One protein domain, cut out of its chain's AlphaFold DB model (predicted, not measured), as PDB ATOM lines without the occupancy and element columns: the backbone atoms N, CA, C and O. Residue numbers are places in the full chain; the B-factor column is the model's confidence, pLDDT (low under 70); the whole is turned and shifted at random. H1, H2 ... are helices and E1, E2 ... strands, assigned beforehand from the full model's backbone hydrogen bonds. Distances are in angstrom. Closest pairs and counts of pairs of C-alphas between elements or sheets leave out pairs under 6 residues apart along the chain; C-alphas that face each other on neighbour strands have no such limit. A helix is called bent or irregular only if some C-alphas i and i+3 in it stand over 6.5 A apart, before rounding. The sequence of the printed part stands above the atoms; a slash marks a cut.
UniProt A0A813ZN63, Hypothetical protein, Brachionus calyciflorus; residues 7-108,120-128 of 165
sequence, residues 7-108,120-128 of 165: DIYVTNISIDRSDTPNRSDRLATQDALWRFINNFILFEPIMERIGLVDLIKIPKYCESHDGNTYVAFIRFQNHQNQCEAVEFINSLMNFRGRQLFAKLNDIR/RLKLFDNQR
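What this domain is: This is residues 7 to 108 and 120 to 128 of the 165 residues of the protein "Hypothetical protein" of Brachionus calyciflorus (UniProt A0A813ZN63). One strongly twisted sheet of four strands has two helices over one face, the long H1 slanting over the E2 and E3 side and H3 running along E1 and E4. The short helix H2 sits at one end of this two-layer body and packs on residues 79 to 85 of H3. The printed part has 111 residues, with three named helices and four named strands in the order E1 H1 H2 E2 E3 H3 E4; the sheet's order is E2 E3 E1 E4, all antiparallel, and the class is mixed, helices and strands. The whole is compact, with a radius of gyration of the C-alphas of 13.7 A and spans of 39 by 32 by 21 A.

Where its parts are: Find C-alpha 7 at (157.479, 169.699, 158.073); from there strand E1 runs through residues 7 to 13, 16.7 A. Helix H1, residues 23 to 43, starts at C-alpha 23 at (162.665, 150.947, 167.982) and covers 30.7 A. Helix H2 is residues 47 to 50, and strand E2 is residues 53 to 57. Strand E3, residues 70 to 76, measures 19.5 A. Helix H3, residues 79 to 92, measures 20.2 A and is irregular, with C-alphas 80 and 83 8.9 A apart. Strand E4, residues 101 to 104, ends at C-alpha 104 at (154.439, 174.926, 162.245).

How they stand to each other: Start at inner strands E1 and E3, antiparallel at 148 degrees, with N 10 and O 72 2.8 A apart, within hydrogen-bond range. E2 and E3 form a hairpin at 155 degrees, with N 54 to O 75 at 2.9 A. E4, the other edge strand, is antiparallel to E1 at 161 degrees, with N 11 to O 101 at 2.9 A. These two strand-helix-strand units, E1, H1 H2, E2 and E3, H3, E4, are split, another strand lying between their strands, and each crossover is right-handed. H1 is on the sheet at a height of 6.3 A, over E3 and slantwise to the strands, at 47 degrees to E3 on the local plane; its closest C-alphas to E2 are Gln 30 and Ile 56, 6.0 A. H3 is on the sheet at a height of 8.3 A, over E1 and E4 and along the strands, at 4 degrees to E1 on the local plane. H2 touches H3, closest at the C-alphas of Ile 50 and Asn 81, 5.5 A. H1 and H3 are near each other. In H1 every O i to N i+4 pair is within hydrogen-bond range, in H3 8 of 10, and H2 is too short for such a pair.

The domain as a whole: The C-alphas farthest apart, of Asp 19 and Glu 48, are 39.1 A apart. Residues 109 to 119 are not printed, leaving 22.8 A between C-alphas 108 and 120. The link E2 to E3 is long, 12 residues. The mean pLDDT of the printed part is 73.7, and it is under 70 in 33 residues, among them 60 to 67, 105 to 108 and 120 to 128.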
ATOM      1  N   ASP A   7     157.675 170.558 156.916       70.62
ATOM      2  CA  ASP A   7     157.479 169.699 158.073       70.62
ATOM      3  C   ASP A   7     156.643 170.472 159.112       70.62
ATOM      4  O   ASP A   7     156.847 171.669 159.300       70.62
ATOM      5  N   ILE A   8     155.791 169.782 159.862       78.12
ATOM      6  CA  ILE A   8     155.196 170.248 161.126       78.12
ATOM      7  C   ILE A   8     155.644 169.329 162.263       78.12
ATOM      8  O   ILE A   8     156.125 168.217 162.011       78.12
ATOM      9  N   TYR A   9     155.467 169.754 163.515       81.38
ATOM     10  CA  TYR A   9     155.555 168.843 164.658       81.38
ATOM     11  C   TYR A   9     154.188 168.647 165.308       81.38
ATOM     12  O   TYR A   9     153.391 169.580 165.402       81.38
ATOM     13  N   VAL A  10     153.930 167.415 165.744       84.56
ATOM     14  CA  VAL A  10     152.672 166.964 166.343       84.56
ATOM     15  C   VAL A  10     152.960 166.288 167.677       84.56
ATOM     16  O   VAL A  10     153.829 165.422 167.746       84.56
ATOM     17  N   THR A  11     152.251 166.681 168.732       84.50
ATOM     18  CA  THR A  11     152.455 166.204 170.111       84.50
ATOM     19  C   THR A  11     151.264 165.368 170.614       84.50
ATOM     20  O   THR A  11     150.325 165.102 169.862       84.50
ATOM     21  N   ASN A  12     151.306 164.938 171.884       85.38
ATOM     22  CA  ASN A  12     150.283 164.115 172.555       85.38
ATOM     23  C   ASN A  12     150.097 162.700 171.956       85.38
ATOM     24  O   ASN A  12     149.067 162.055 172.149       85.38
ATOM     25  N   ILE A  13     151.109 162.180 171.254       87.88
ATOM     26  CA  ILE A  13     151.073 160.839 170.655       87.88
ATOM     27  C   ILE A  13     151.420 159.795 171.717       87.88
ATOM     28  O   ILE A  13     152.508 159.838 172.288       87.88
ATOM     29  N   SER A  14     150.543 158.816 171.947       86.69
ATOM     30  CA  SER A  14     150.871 157.637 172.758       86.69
ATOM     31  C   SER A  14     151.492 156.527 171.914       86.69
ATOM     32  O   SER A  14     150.931 156.103 170.901       86.69
ATOM     33  N   ILE A  15     152.634 156.028 172.382       82.38
ATOM     34  CA  ILE A  15     153.312 154.848 171.846       82.38
ATOM     35  C   ILE A  15     152.963 153.682 172.761       82.38
ATOM     36  O   ILE A  15     153.145 153.776 173.973       82.38
ATOM     37  N   ASP A  16     152.423 152.605 172.196       68.38
ATOM     38  CA  ASP A  16     152.040 151.448 173.003       68.38
ATOM     39  C   ASP A  16     153.268 150.702 173.525       68.38
ATOM     40  O   ASP A  16     154.153 150.343 172.750       68.38
ATOM     41  N   ARG A  17     153.186 150.341 174.811       59.25
ATOM     42  CA  ARG A  17     154.061 149.427 175.566       59.25
ATOM     43  C   ARG A  17     155.425 149.999 175.986       59.25
ATOM     44  O   ARG A  17     156.251 150.406 175.176       59.25
ATOM     45  N   SER A  18     155.680 149.830 177.287       51.00
ATOM     46  CA  SER A  18     156.893 150.152 178.058       51.00
ATOM     47  C   SER A  18     157.171 151.633 178.333       51.00
ATOM     48  O   SER A  18     156.978 152.495 177.481       51.00
ATOM     49  N   ASP A  19     157.717 151.890 179.525       56.31
ATOM     50  CA  ASP A  19     158.126 153.217 180.014       56.31
ATOM     51  C   ASP A  19     159.288 153.822 179.199       56.31
ATOM     52  O   ASP A  19     159.629 154.990 179.350       56.31
ATOM     53  N   THR A  20     159.927 153.016 178.341       62.47
ATOM     54  CA  THR A  20     160.954 153.439 177.377       62.47
ATOM     55  C   THR A  20     160.771 152.687 176.048       62.47
ATOM     56  O   THR A  20     161.433 151.670 175.816       62.47
ATOM     57  N   PRO A  21     159.891 153.152 175.137       64.69
ATOM     58  CA  PRO A  21     159.532 152.411 173.934       64.69
ATOM     59  C   PRO A  21     160.750 152.099 173.067       64.69
ATOM     60  O   PRO A  21     161.643 152.927 172.831       64.69
ATOM     61  N   ASN A  22     160.793 150.879 172.548       77.69
ATOM     62  CA  ASN A  22     161.897 150.400 171.736       77.69
ATOM     63  C   ASN A  22     161.769 150.909 170.277       77.69
ATOM     64  O   ASN A  22     160.915 151.727 169.926       77.69
ATOM     65  N   ARG A  23     162.692 150.504 169.392       76.56
ATOM     66  CA  ARG A  23     162.665 150.947 167.982       76.56
ATOM     67  C   ARG A  23     161.441 150.425 167.221       76.56
ATOM     68  O   ARG A  23     160.954 151.143 166.353       76.56
ATOM     69  N   SER A  24     160.985 149.214 167.525       83.12
ATOM     70  CA  SER A  24     159.816 148.579 166.915       83.12
ATOM     71  C   SER A  24     158.537 149.333 167.273       83.12
ATOM     72  O   SER A  24     157.814 149.746 166.372       83.12
ATOM     73  N   ASP A  25     158.318 149.629 168.558       83.88
ATOM     74  CA  ASP A  25     157.096 150.293 169.046       83.88
ATOM     75  C   ASP A  25     156.920 151.686 168.417       83.88
ATOM     76  O   ASP A  25     155.834 152.053 167.954       83.88
ATOM     77  N   ARG A  26     158.026 152.443 168.301       81.62
ATOM     78  CA  ARG A  26     158.047 153.719 167.570       81.62
ATOM     79  C   ARG A  26     157.708 153.546 166.091       81.62
ATOM     80  O   ARG A  26     156.902 154.313 165.581       81.62
ATOM     81  N   LEU A  27     158.300 152.568 165.400       83.00
ATOM     82  CA  LEU A  27     158.038 152.335 163.973       83.00
ATOM     83  C   LEU A  27     156.590 151.889 163.717       83.00
ATOM     84  O   LEU A  27     155.965 152.390 162.789       83.00
ATOM     85  N   ALA A  28     156.040 151.021 164.568       86.88
ATOM     86  CA  ALA A  28     154.640 150.611 164.510       86.88
ATOM     87  C   ALA A  28     153.691 151.797 164.750       86.88
ATOM     88  O   ALA A  28     152.692 151.946 164.050       86.88
ATOM     89  N   THR A  29     154.027 152.689 165.690       88.75
ATOM     90  CA  THR A  29     153.230 153.901 165.941       88.75
ATOM     91  C   THR A  29     153.361 154.921 164.807       88.75
ATOM     92  O   THR A  29     152.367 155.542 164.446       88.75
ATOM     93  N   GLN A  30     154.541 155.056 164.185       87.38
ATOM     94  CA  GLN A  30     154.737 155.874 162.979       87.38
ATOM     95  C   GLN A  30     153.860 155.392 161.810       87.38
ATOM     96  O   GLN A  30     153.193 156.213 161.189       87.38
ATOM     97  N   ASP A  31     153.845 154.085 161.518       86.75
ATOM     98  CA  ASP A  31     153.022 153.494 160.447       86.75
ATOM     99  C   ASP A  31     151.520 153.635 160.750       86.75
ATOM    100  O   ASP A  31     150.754 154.087 159.902       86.75
ATOM    101  N   ALA A  32     151.100 153.353 161.988       90.38
ATOM    102  CA  ALA A  32     149.713 153.542 162.412       90.38
ATOM    103  C   ALA A  32     149.254 155.007 162.293       90.38
ATOM    104  O   ALA A  32     148.145 155.260 161.822       90.38
ATOM    105  N   LEU A  33     150.099 155.968 162.683       89.69
ATOM    106  CA  LEU A  33     149.805 157.398 162.562       89.69
ATOM    107  C   LEU A  33     149.774 157.849 161.093       89.69
ATOM    108  O   LEU A  33     148.899 158.620 160.717       89.69
ATOM    109  N   TRP A  34     150.674 157.335 160.247       89.38
ATOM    110  CA  TRP A  34     150.706 157.657 158.815       89.38
ATOM    111  C   TRP A  34     149.433 157.184 158.109       89.38
ATOM    112  O   TRP A  34     148.796 157.967 157.405       89.38
ATOM    113  N   ARG A  35     149.002 155.942 158.370       89.00
ATOM    114  CA  ARG A  35     147.741 155.400 157.836       89.00
ATOM    115  C   ARG A  35     146.532 156.171 158.348       89.00
ATOM    116  O   ARG A  35     145.649 156.487 157.562       89.00
ATOM    117  N   PHE A  36     146.494 156.482 159.644       89.56
ATOM    118  CA  PHE A  36     145.411 157.264 160.240       89.56
ATOM    119  C   PHE A  36     145.259 158.619 159.542       89.56
ATOM    120  O   PHE A  36     144.179 158.934 159.052       89.56
ATOM    121  N   ILE A  37     146.350 159.382 159.427       87.56
ATOM    122  CA  ILE A  37     146.320 160.725 158.843       87.56
ATOM    123  C   ILE A  37     145.976 160.678 157.353       87.56
ATOM    124  O   ILE A  37     145.056 161.374 156.934       87.56
ATOM    125  N   ASN A  38     146.647 159.838 156.558       87.00
ATOM    126  CA  ASN A  38     146.365 159.779 155.123       87.00
ATOM    127  C   ASN A  38     144.961 159.237 154.819       87.00
ATOM    128  O   ASN A  38     144.339 159.726 153.884       87.00
ATOM    129  N   ASN A  39     144.410 158.319 155.624       86.62
ATOM    130  CA  ASN A  39     143.008 157.923 155.479       86.62
ATOM    131  C   ASN A  39     142.070 159.122 155.692       86.62
ATOM    132  O   ASN A  39     141.201 159.352 154.860       86.62
ATOM    133  N   PHE A  40     142.263 159.912 156.756       82.44
ATOM    134  CA  PHE A  40     141.461 161.120 156.997       82.44
ATOM    135  C   PHE A  40     141.593 162.156 155.871       82.44
ATOM    136  O   PHE A  40     140.590 162.726 155.455       82.44
ATOM    137  N   ILE A  41     142.800 162.365 155.334       80.00
ATOM    138  CA  ILE A  41     143.029 163.273 154.197       80.00
ATOM    139  C   ILE A  41     142.279 162.798 152.944       80.00
ATOM    140  O   ILE A  41     141.738 163.625 152.221       80.00
ATOM    141  N   LEU A  42     142.215 161.487 152.695       76.25
ATOM    142  CA  LEU A  42     141.555 160.904 151.520       76.25
ATOM    143  C   LEU A  42     140.015 160.928 151.571       76.25
ATOM    144  O   LEU A  42     139.390 160.769 150.524       76.25
ATOM    145  N   PHE A  43     139.399 161.103 152.746       69.12
ATOM    146  CA  PHE A  43     137.935 161.194 152.883       69.12
ATOM    147  C   PHE A  43     137.383 162.622 152.763       69.12
ATOM    148  O   PHE A  43     136.179 162.794 152.591       69.12
ATOM    149  N   GLU A  44     138.245 163.633 152.827       65.75
ATOM    150  CA  GLU A  44     137.880 165.047 152.820       65.75
ATOM    151  C   GLU A  44     138.394 165.734 151.536       65.75
ATOM    152  O   GLU A  44     139.472 165.387 151.047       65.75
ATOM    153  N   PRO A  45     137.750 166.810 151.035       69.81
ATOM    154  CA  PRO A  45     138.312 167.669 149.975       69.81
ATOM    155  C   PRO A  45     139.600 168.414 150.403       69.81
ATOM    156  O   PRO A  45     140.138 169.244 149.677       69.81
ATOM    157  N   ILE A  46     140.108 168.116 151.600       73.75
ATOM    158  CA  ILE A  46     141.359 168.593 152.189       73.75
ATOM    159  C   ILE A  46     142.593 168.064 151.439       73.75
ATOM    160  O   ILE A  46     143.620 168.743 151.442       73.75
ATOM    161  N   MET A  47     142.504 166.916 150.752       72.81
ATOM    162  CA  MET A  47     143.611 166.330 149.973       72.81
ATOM    163  C   MET A  47     144.217 167.313 148.963       72.81
ATOM    164  O   MET A  47     145.436 167.475 148.923       72.81
ATOM    165  N   GLU A  48     143.376 168.034 148.218       75.94
ATOM    166  CA  GLU A  48     143.811 169.035 147.233       75.94
ATOM    167  C   GLU A  48     144.475 170.256 147.891       75.94
ATOM    168  O   GLU A  48     145.341 170.897 147.294       75.94
ATOM    169  N   ARG A  49     144.100 170.565 149.139       76.81
ATOM    170  CA  ARG A  49     144.559 171.761 149.854       76.81
ATOM    171  C   ARG A  49     145.885 171.520 150.572       76.81
ATOM    172  O   ARG A  49     146.827 172.272 150.345       76.81
ATOM    173  N   ILE A  50     145.992 170.478 151.402       78.19
ATOM    174  CA  ILE A  50     147.191 170.233 152.236       78.19
ATOM    175  C   ILE A  50     148.141 169.164 151.671       78.19
ATOM    176  O   ILE A  50     149.284 169.058 152.116       78.19
ATOM    177  N   GLY A  51     147.699 168.391 150.674       77.75
ATOM    178  CA  GLY A  51     148.457 167.275 150.106       77.75
ATOM    179  C   GLY A  51     148.545 166.054 151.030       77.75
ATOM    180  O   GLY A  51     148.131 166.073 152.188       77.75
ATOM    181  N   LEU A  52     149.106 164.957 150.514       80.31
ATOM    182  CA  LEU A  52     149.344 163.750 151.308       80.31
ATOM    183  C   LEU A  52     150.566 163.902 152.222       80.31
ATOM    184  O   LEU A  52     151.498 164.665 151.945       80.31
ATOM    185  N   VAL A  53     150.587 163.104 153.291       81.75
ATOM    186  CA  VAL A  53     151.767 162.935 154.142       81.75
ATOM    187  C   VAL A  53     152.771 162.009 153.460       81.75
ATOM    188  O   VAL A  53     152.531 160.808 153.311       81.75
ATOM    189  N   ASP A  54     153.927 162.571 153.116       74.12
ATOM    190  CA  ASP A  54     155.091 161.876 152.558       74.12
ATOM    191  C   ASP A  54     155.819 161.043 153.626       74.12
ATOM    192  O   ASP A  54     156.181 159.887 153.413       74.12
ATOM    193  N   LEU A  55     156.000 161.618 154.820       74.06
ATOM    194  CA  LEU A  55     156.814 161.027 155.880       74.06
ATOM    195  C   LEU A  55     156.284 161.385 157.269       74.06
ATOM    196  O   LEU A  55     155.996 162.543 157.564       74.06
ATOM    197  N   ILE A  56     156.278 160.398 158.169       80.06
ATOM    198  CA  ILE A  56     156.162 160.617 159.616       80.06
ATOM    199  C   ILE A  56     157.404 160.089 160.316       80.06
ATOM    200  O   ILE A  56     157.819 158.947 160.092       80.06
ATOM    201  N   LYS A  57     157.969 160.889 161.226       78.06
ATOM    202  CA  LYS A  57     159.098 160.494 162.065       78.06
ATOM    203  C   LYS A  57     158.853 160.747 163.547       78.06
ATOM    204  O   LYS A  57     158.746 161.888 163.967       78.06
ATOM    205  N   ILE A  58     158.904 159.681 164.346       77.38
ATOM    206  CA  ILE A  58     159.023 159.737 165.810       77.38
ATOM    207  C   ILE A  58     160.501 159.455 166.167       77.38
ATOM    208  O   ILE A  58     160.998 158.347 165.906       77.38
ATOM    209  N   PRO A  59     161.268 160.446 166.670       70.12
ATOM    210  CA  PRO A  59     162.638 160.242 167.152       70.12
ATOM    211  C   PRO A  59     162.736 159.323 168.380       70.12
ATOM    212  O   PRO A  59     161.742 158.973 169.007       70.12
ATOM    213  N   LYS A  60     163.957 158.934 168.769       62.72
ATOM    214  CA  LYS A  60     164.173 158.114 169.979       62.72
ATOM    215  C   LYS A  60     163.980 158.893 171.290       62.72
ATOM    216  O   LYS A  60     163.618 158.281 172.282       62.72
ATOM    217  N   TYR A  61     164.214 160.204 171.276       65.50
ATOM    218  CA  TYR A  61     164.306 161.065 172.465       65.50
ATOM    219  C   TYR A  61     163.329 162.251 172.384       65.50
ATOM    220  O   TYR A  61     163.699 163.400 172.613       65.50
ATOM    221  N   CYS A  62     162.095 161.971 171.964       64.12
ATOM    222  CA  CYS A  62     161.050 162.962 171.683       64.12
ATOM    223  C   CYS A  62     159.847 162.842 172.630       64.12
ATOM    224  O   CYS A  62     158.716 163.104 172.227       64.12
ATOM    225  N   GLU A  63     160.092 162.414 173.867       66.62
ATOM    226  CA  GLU A  63     159.104 162.486 174.943       66.62
ATOM    227  C   GLU A  63     158.627 163.938 175.125       66.62
ATOM    228  O   GLU A  63     159.387 164.898 174.965       66.62
ATOM    229  N   SER A  64     157.344 164.087 175.428       61.19
ATOM    230  CA  SER A  64     156.709 165.335 175.830       61.19
ATOM    231  C   SER A  64     157.007 165.635 177.304       61.19
ATOM    232  O   SER A  64     157.551 164.805 178.033       61.19
ATOM    233  N   HIS A  65     156.623 166.824 177.778       56.69
ATOM    234  CA  HIS A  65     156.819 167.215 179.178       56.69
ATOM    235  C   HIS A  65     156.140 166.256 180.177       56.69
ATOM    236  O   HIS A  65     156.635 166.075 181.288       56.69
ATOM    237  N   ASP A  66     155.029 165.626 179.785       61.41
ATOM    238  CA  ASP A  66     154.292 164.667 180.617       61.41
ATOM    239  C   ASP A  66     155.020 163.323 180.829       61.41
ATOM    240  O   ASP A  66     154.542 162.510 181.616       61.41
ATOM    241  N   GLY A  67     156.135 163.071 180.127       65.62
ATOM    242  CA  GLY A  67     156.896 161.815 180.169       65.62
ATOM    243  C   GLY A  67     156.163 160.589 179.608       65.62
ATOM    244  O   GLY A  67     156.692 159.485 179.678       65.62
ATOM    245  N   ASN A  68     154.953 160.764 179.071       74.00
ATOM    246  CA  ASN A  68     154.032 159.687 178.689       74.00
ATOM    247  C   ASN A  68     153.551 159.796 177.232       74.00
ATOM    248  O   ASN A  68     152.989 158.844 176.682       74.00
ATOM    249  N   THR A  69     153.755 160.947 176.596       78.69
ATOM    250  CA  THR A  69     153.460 161.180 175.181       78.69
ATOM    251  C   THR A  69     154.701 161.586 174.407       78.69
ATOM    252  O   THR A  69     155.749 161.883 174.973       78.69
ATOM    253  N   TYR A  70     154.588 161.557 173.083       79.88
ATOM    254  CA  TYR A  70     155.696 161.712 172.155       79.88
ATOM    255  C   TYR A  70     155.388 162.761 171.090       79.88
ATOM    256  O   TYR A  70     154.229 163.099 170.829       79.88
ATOM    257  N   VAL A  71     156.455 163.252 170.463       80.62
ATOM    258  CA  VAL A  71     156.410 164.202 169.353       80.62
ATOM    259  C   VAL A  71     156.765 163.494 168.045       80.62
ATOM    260  O   VAL A  71     157.830 162.885 167.921       80.62
ATOM    261  N   ALA A  72     155.897 163.609 167.044       82.44
ATOM    262  CA  ALA A  72     156.201 163.250 165.667       82.44
ATOM    263  C   ALA A  72     156.514 164.499 164.841       82.44
ATOM    264  O   ALA A  72     155.932 165.558 165.045       82.44
ATOM    265  N   PHE A  73     157.381 164.338 163.852       80.56
ATOM    266  CA  PHE A  73     157.515 165.254 162.727       80.56
ATOM    267  C   PHE A  73     156.741 164.678 161.550       80.56
ATOM    268  O   PHE A  73     156.892 163.491 161.248       80.56
ATOM    269  N   ILE A  74     155.917 165.500 160.911       82.00
ATOM    270  CA  ILE A  74     155.063 165.104 159.791       82.00
ATOM    271  C   ILE A  74     155.397 165.989 158.604       82.00
ATOM    272  O   ILE A  74     155.479 167.205 158.746       82.00
ATOM    273  N   ARG A  75     155.603 165.361 157.453       78.12
ATOM    274  CA  ARG A  75     155.988 165.993 156.201       78.12
ATOM    275  C   ARG A  75     154.868 165.877 155.189       78.12
ATOM    276  O   ARG A  75     154.418 164.765 154.917       78.12
ATOM    277  N   PHE A  76     154.489 166.994 154.593       78.31
ATOM    278  CA  PHE A  76     153.454 167.057 153.566       78.31
ATOM    279  C   PHE A  76     154.060 167.364 152.198       78.31
ATOM    280  O   PHE A  76     155.121 167.985 152.099       78.31
ATOM    281  N   GLN A  77     153.369 166.927 151.148       71.06
ATOM    282  CA  GLN A  77     153.809 167.092 149.760       71.06
ATOM    283  C   GLN A  77     153.505 168.478 149.159       71.06
ATOM    284  O   GLN A  77     154.071 168.799 148.119       71.06
ATOM    285  N   ASN A  78     152.641 169.300 149.777       69.56
ATOM    286  CA  ASN A  78     152.236 170.610 149.244       69.56
ATOM    287  C   ASN A  78     152.452 171.752 150.259       69.56
ATOM    288  O   ASN A  78     151.674 171.917 151.192       69.56
ATOM    289  N   HIS A  79     153.469 172.593 150.045       64.88
ATOM    290  CA  HIS A  79     153.810 173.732 150.914       64.88
ATOM    291  C   HIS A  79     152.770 174.870 150.952       64.88
ATOM    292  O   HIS A  79     152.884 175.747 151.809       64.88
ATOM    293  N   GLN A  80     151.775 174.913 150.061       65.19
ATOM    294  CA  GLN A  80     150.917 176.100 149.925       65.19
ATOM    295  C   GLN A  80     150.034 176.378 151.156       65.19
ATOM    296  O   GLN A  80     149.868 177.542 151.511       65.19
ATOM    297  N   ASN A  81     149.547 175.346 151.860       75.00
ATOM    298  CA  ASN A  81     148.544 175.495 152.927       75.00
ATOM    299  C   ASN A  81     149.007 174.925 154.282       75.00
ATOM    300  O   ASN A  81     148.326 174.119 154.917       75.00
ATOM    301  N   GLN A  82     150.185 175.352 154.752       77.38
ATOM    302  CA  GLN A  82     150.758 174.848 156.010       77.38
ATOM    303  C   GLN A  82     149.887 175.132 157.241       77.38
ATOM    304  O   GLN A  82     149.768 174.283 158.126       77.38
ATOM    305  N   CYS A  83     149.276 176.320 157.298       80.19
ATOM    306  CA  CYS A  83     148.375 176.705 158.383       80.19
ATOM    307  C   CYS A  83     147.150 175.787 158.429       80.19
ATOM    308  O   CYS A  83     146.812 175.289 159.497       80.19
ATOM    309  N   GLU A  84     146.560 175.465 157.272       84.69
ATOM    310  CA  GLU A  84     145.441 174.526 157.208       84.69
ATOM    311  C   GLU A  84     145.835 173.119 157.664       84.69
ATOM    312  O   GLU A  84     145.051 172.460 158.338       84.69
ATOM    313  N   ALA A  85     147.046 172.648 157.347       84.12
ATOM    314  CA  ALA A  85     147.521 171.353 157.838       84.12
ATOM    315  C   ALA A  85     147.633 171.337 159.374       84.12
ATOM    316  O   ALA A  85     147.295 170.342 160.015       84.12
ATOM    317  N   VAL A  86     148.059 172.447 159.982       85.25
ATOM    318  CA  VAL A  86     148.088 172.615 161.442       85.25
ATOM    319  C   VAL A  86     146.674 172.672 162.029       85.25
ATOM    320  O   VAL A  86     146.396 171.979 163.008       85.25
ATOM    321  N   GLU A  87     145.771 173.451 161.436       86.19
ATOM    322  CA  GLU A  87     144.371 173.561 161.860       86.19
ATOM    323  C   GLU A  87     143.629 172.227 161.744       86.19
ATOM    324  O   GLU A  87     142.939 171.831 162.682       86.19
ATOM    325  N   PHE A  88     143.821 171.492 160.649       86.56
ATOM    326  CA  PHE A  88     143.237 170.175 160.396       86.56
ATOM    327  C   PHE A  88     143.602 169.163 161.486       86.56
ATOM    328  O   PHE A  88     142.717 168.517 162.053       86.56
ATOM    329  N   ILE A  89     144.888 169.064 161.846       87.38
ATOM    330  CA  ILE A  89     145.313 168.184 162.943       87.38
ATOM    331  C   ILE A  89     144.740 168.669 164.282       87.38
ATOM    332  O   ILE A  89     144.168 167.869 165.018       87.38
ATOM    333  N   ASN A  90     144.846 169.968 164.583       86.19
ATOM    334  CA  ASN A  90     144.384 170.532 165.856       86.19
ATOM    335  C   ASN A  90     142.868 170.403 166.077       86.19
ATOM    336  O   ASN A  90     142.437 170.273 167.223       86.19
ATOM    337  N   SER A  91     142.064 170.445 165.011       83.56
ATOM    338  CA  SER A  91     140.596 170.445 165.083       83.56
ATOM    339  C   SER A  91     139.962 169.056 164.975       83.56
ATOM    340  O   SER A  91     139.024 168.777 165.720       83.56
ATOM    341  N   LEU A  92     140.460 168.175 164.099       78.19
ATOM    342  CA  LEU A  92     139.761 166.929 163.743       78.19
ATOM    343  C   LEU A  92     140.455 165.640 164.204       78.19
ATOM    344  O   LEU A  92     139.819 164.584 164.218       78.19
ATOM    345  N   MET A  93     141.735 165.672 164.589       82.62
ATOM    346  CA  MET A  93     142.478 164.430 164.828       82.62
ATOM    347  C   MET A  93     142.492 163.962 166.279       82.62
ATOM    348  O   MET A  93     143.327 164.376 167.085       82.62
ATOM    349  N   ASN A  94     141.662 162.957 166.554       89.56
ATOM    350  CA  ASN A  94     141.790 162.113 167.734       89.56
ATOM    351  C   ASN A  94     142.463 160.772 167.376       89.56
ATOM    352  O   ASN A  94     141.842 159.886 166.788       89.56
ATOM    353  N   PHE A  95     143.738 160.610 167.734       89.12
ATOM    354  CA  PHE A  95     144.497 159.379 167.514       89.12
ATOM    355  C   PHE A  95     144.583 158.575 168.814       89.12
ATOM    356  O   PHE A  95     145.103 159.051 169.822       89.12
ATOM    357  N   ARG A  96     144.092 157.327 168.790       87.75
ATOM    358  CA  ARG A  96     144.107 156.402 169.946       87.75
ATOM    359  C   ARG A  96     143.475 156.991 171.224       87.75
ATOM    360  O   ARG A  96     143.955 156.744 172.326       87.75
ATOM    361  N   GLY A  97     142.406 157.776 171.081       86.06
ATOM    362  CA  GLY A  97     141.701 158.410 172.201       86.06
ATOM    363  C   GLY A  97     142.271 159.767 172.635       86.06
ATOM    364  O   GLY A  97     141.705 160.391 173.531       86.06
ATOM    365  N   ARG A  98     143.356 160.256 172.016       87.31
ATOM    366  CA  ARG A  98     143.995 161.540 172.338       87.31
ATOM    367  C   ARG A  98     143.881 162.537 171.190       87.31
ATOM    368  O   ARG A  98     144.193 162.204 170.050       87.31
ATOM    369  N   GLN A  99     143.509 163.778 171.510       90.31
ATOM    370  CA  GLN A  99     143.590 164.891 170.565       90.31
ATOM    371  C   GLN A  99     145.056 165.171 170.217       90.31
ATOM    372  O   GLN A  99     145.878 165.355 171.117       90.31
ATOM    373  N   LEU A 100     145.385 165.203 168.931       90.31
ATOM    374  CA  LEU A 100     146.708 165.597 168.461       90.31
ATOM    375  C   LEU A 100     146.841 167.123 168.462       90.31
ATOM    376  O   LEU A 100     145.888 167.832 168.153       90.31
ATOM    377  N   PHE A 101     148.043 167.624 168.762       85.81
ATOM    378  CA  PHE A 101     148.335 169.059 168.684       85.81
ATOM    379  C   PHE A 101     149.489 169.330 167.725       85.81
ATOM    380  O   PHE A 101     150.613 168.897 167.976       85.81
ATOM    381  N   ALA A 102     149.212 170.055 166.645       86.06
ATOM    382  CA  ALA A 102     150.169 170.453 165.625       86.06
ATOM    383  C   ALA A 102     150.627 171.908 165.785       86.06
ATOM    384  O   ALA A 102     149.855 172.779 166.191       86.06
ATOM    385  N   LYS A 103     151.873 172.177 165.387       81.00
ATOM    386  CA  LYS A 103     152.418 173.525 165.175       81.00
ATOM    387  C   LYS A 103     153.363 173.536 163.969       81.00
ATOM    388  O   LYS A 103     153.999 172.521 163.663       81.00
ATOM    389  N   LEU A 104     153.465 174.694 163.312       73.19
ATOM    390  CA  LEU A 104     154.439 174.926 162.245       73.19
ATOM    391  C   LEU A 104     155.866 174.732 162.760       73.19
ATOM    392  O   LEU A 104     156.179 174.998 163.923       73.19
ATOM    393  N   ASN A 105     156.735 174.250 161.879       61.72
ATOM    394  CA  ASN A 105     158.144 174.044 162.173       61.72
ATOM    395  C   ASN A 105     158.942 175.279 161.731       61.72
ATOM    396  O   ASN A 105     159.656 175.234 160.727       61.72
ATOM    397  N   ASP A 106     158.796 176.380 162.474       49.34
ATOM    398  CA  ASP A 106     159.522 177.640 162.257       49.34
ATOM    399  C   ASP A 106     161.028 177.484 162.550       49.34
ATOM    400  O   ASP A 106     161.561 177.963 163.544       49.34
ATOM    401  N   ILE A 107     161.747 176.808 161.648       42.78
ATOM    402  CA  ILE A 107     163.219 176.687 161.644       42.78
ATOM    403  C   ILE A 107     163.836 177.799 160.764       42.78
ATOM    404  O   ILE A 107     164.888 177.621 160.154       42.78
ATOM    405  N   ARG A 108     163.156 178.947 160.625       31.73
ATOM    406  CA  ARG A 108     163.698 180.141 159.946       31.73
ATOM    407  C   ARG A 108     164.221 181.209 160.912       31.73
ATOM    408  O   ARG A 108     164.878 182.132 160.445       31.73
ATOM    409  N   ARG A 120     167.282 164.697 176.449       36.41
ATOM    410  CA  ARG A 120     165.808 164.718 176.551       36.41
ATOM    411  C   ARG A 120     165.225 166.032 176.037       36.41
ATOM    412  O   ARG A 120     165.766 167.098 176.322       36.41
ATOM    413  N   LEU A 121     164.111 165.942 175.315       42.00
ATOM    414  CA  LEU A 121     163.302 167.087 174.903       42.00
ATOM    415  C   LEU A 121     162.355 167.490 176.051       42.00
ATOM    416  O   LEU A 121     161.825 166.633 176.753       42.00
ATOM    417  N   LYS A 122     162.127 168.792 176.235       36.84
ATOM    418  CA  LYS A 122     161.011 169.344 177.019       36.84
ATOM    419  C   LYS A 122     160.379 170.468 176.205       36.84
ATOM    420  O   LYS A 122     161.102 171.218 175.555       36.84
ATOM    421  N   LEU A 123     159.052 170.574 176.230       42.22
ATOM    422  CA  LEU A 123     158.302 171.547 175.433       42.22
ATOM    423  C   LEU A 123     157.495 172.500 176.322       42.22
ATOM    424  O   LEU A 123     156.626 172.053 177.061       42.22
ATOM    425  N   PHE A 124     157.792 173.795 176.154       35.16
ATOM    426  CA  PHE A 124     157.085 174.997 176.623       35.16
ATOM    427  C   PHE A 124     156.866 175.196 178.135       35.16
ATOM    428  O   PHE A 124     155.884 174.740 178.705       35.16
ATOM    429  N   ASP A 125     157.718 176.040 178.724       33.88
ATOM    430  CA  ASP A 125     157.325 177.427 179.038       33.88
ATOM    431  C   ASP A 125     158.591 178.317 179.012       33.88
ATOM    432  O   ASP A 125     159.599 177.962 179.622       33.88
ATOM    433  N   ASN A 126     158.607 179.419 178.246       33.50
ATOM    434  CA  ASN A 126     159.748 180.357 178.102       33.50
ATOM    435  C   ASN A 126     161.162 179.772 177.808       33.50
ATOM    436  O   ASN A 126     162.167 180.434 178.079       33.50
ATOM    437  N   GLN A 127     161.297 178.563 177.247       32.12
ATOM    438  CA  GLN A 127     162.612 177.941 177.010       32.12
ATOM    439  C   GLN A 127     162.798 177.397 175.589       32.12
ATOM    440  O   GLN A 127     161.880 176.841 174.988       32.12
ATOM    441  N   ARG A 128     164.024 177.595 175.082       30.66
ATOM    442  CA  ARG A 128     164.470 177.325 173.707       30.66
ATOM    443  C   ARG A 128     164.176 175.894 173.261       30.66
ATOM    444  O   ARG A 128     164.300 174.949 174.035       30.66
TER     445      ARG A 128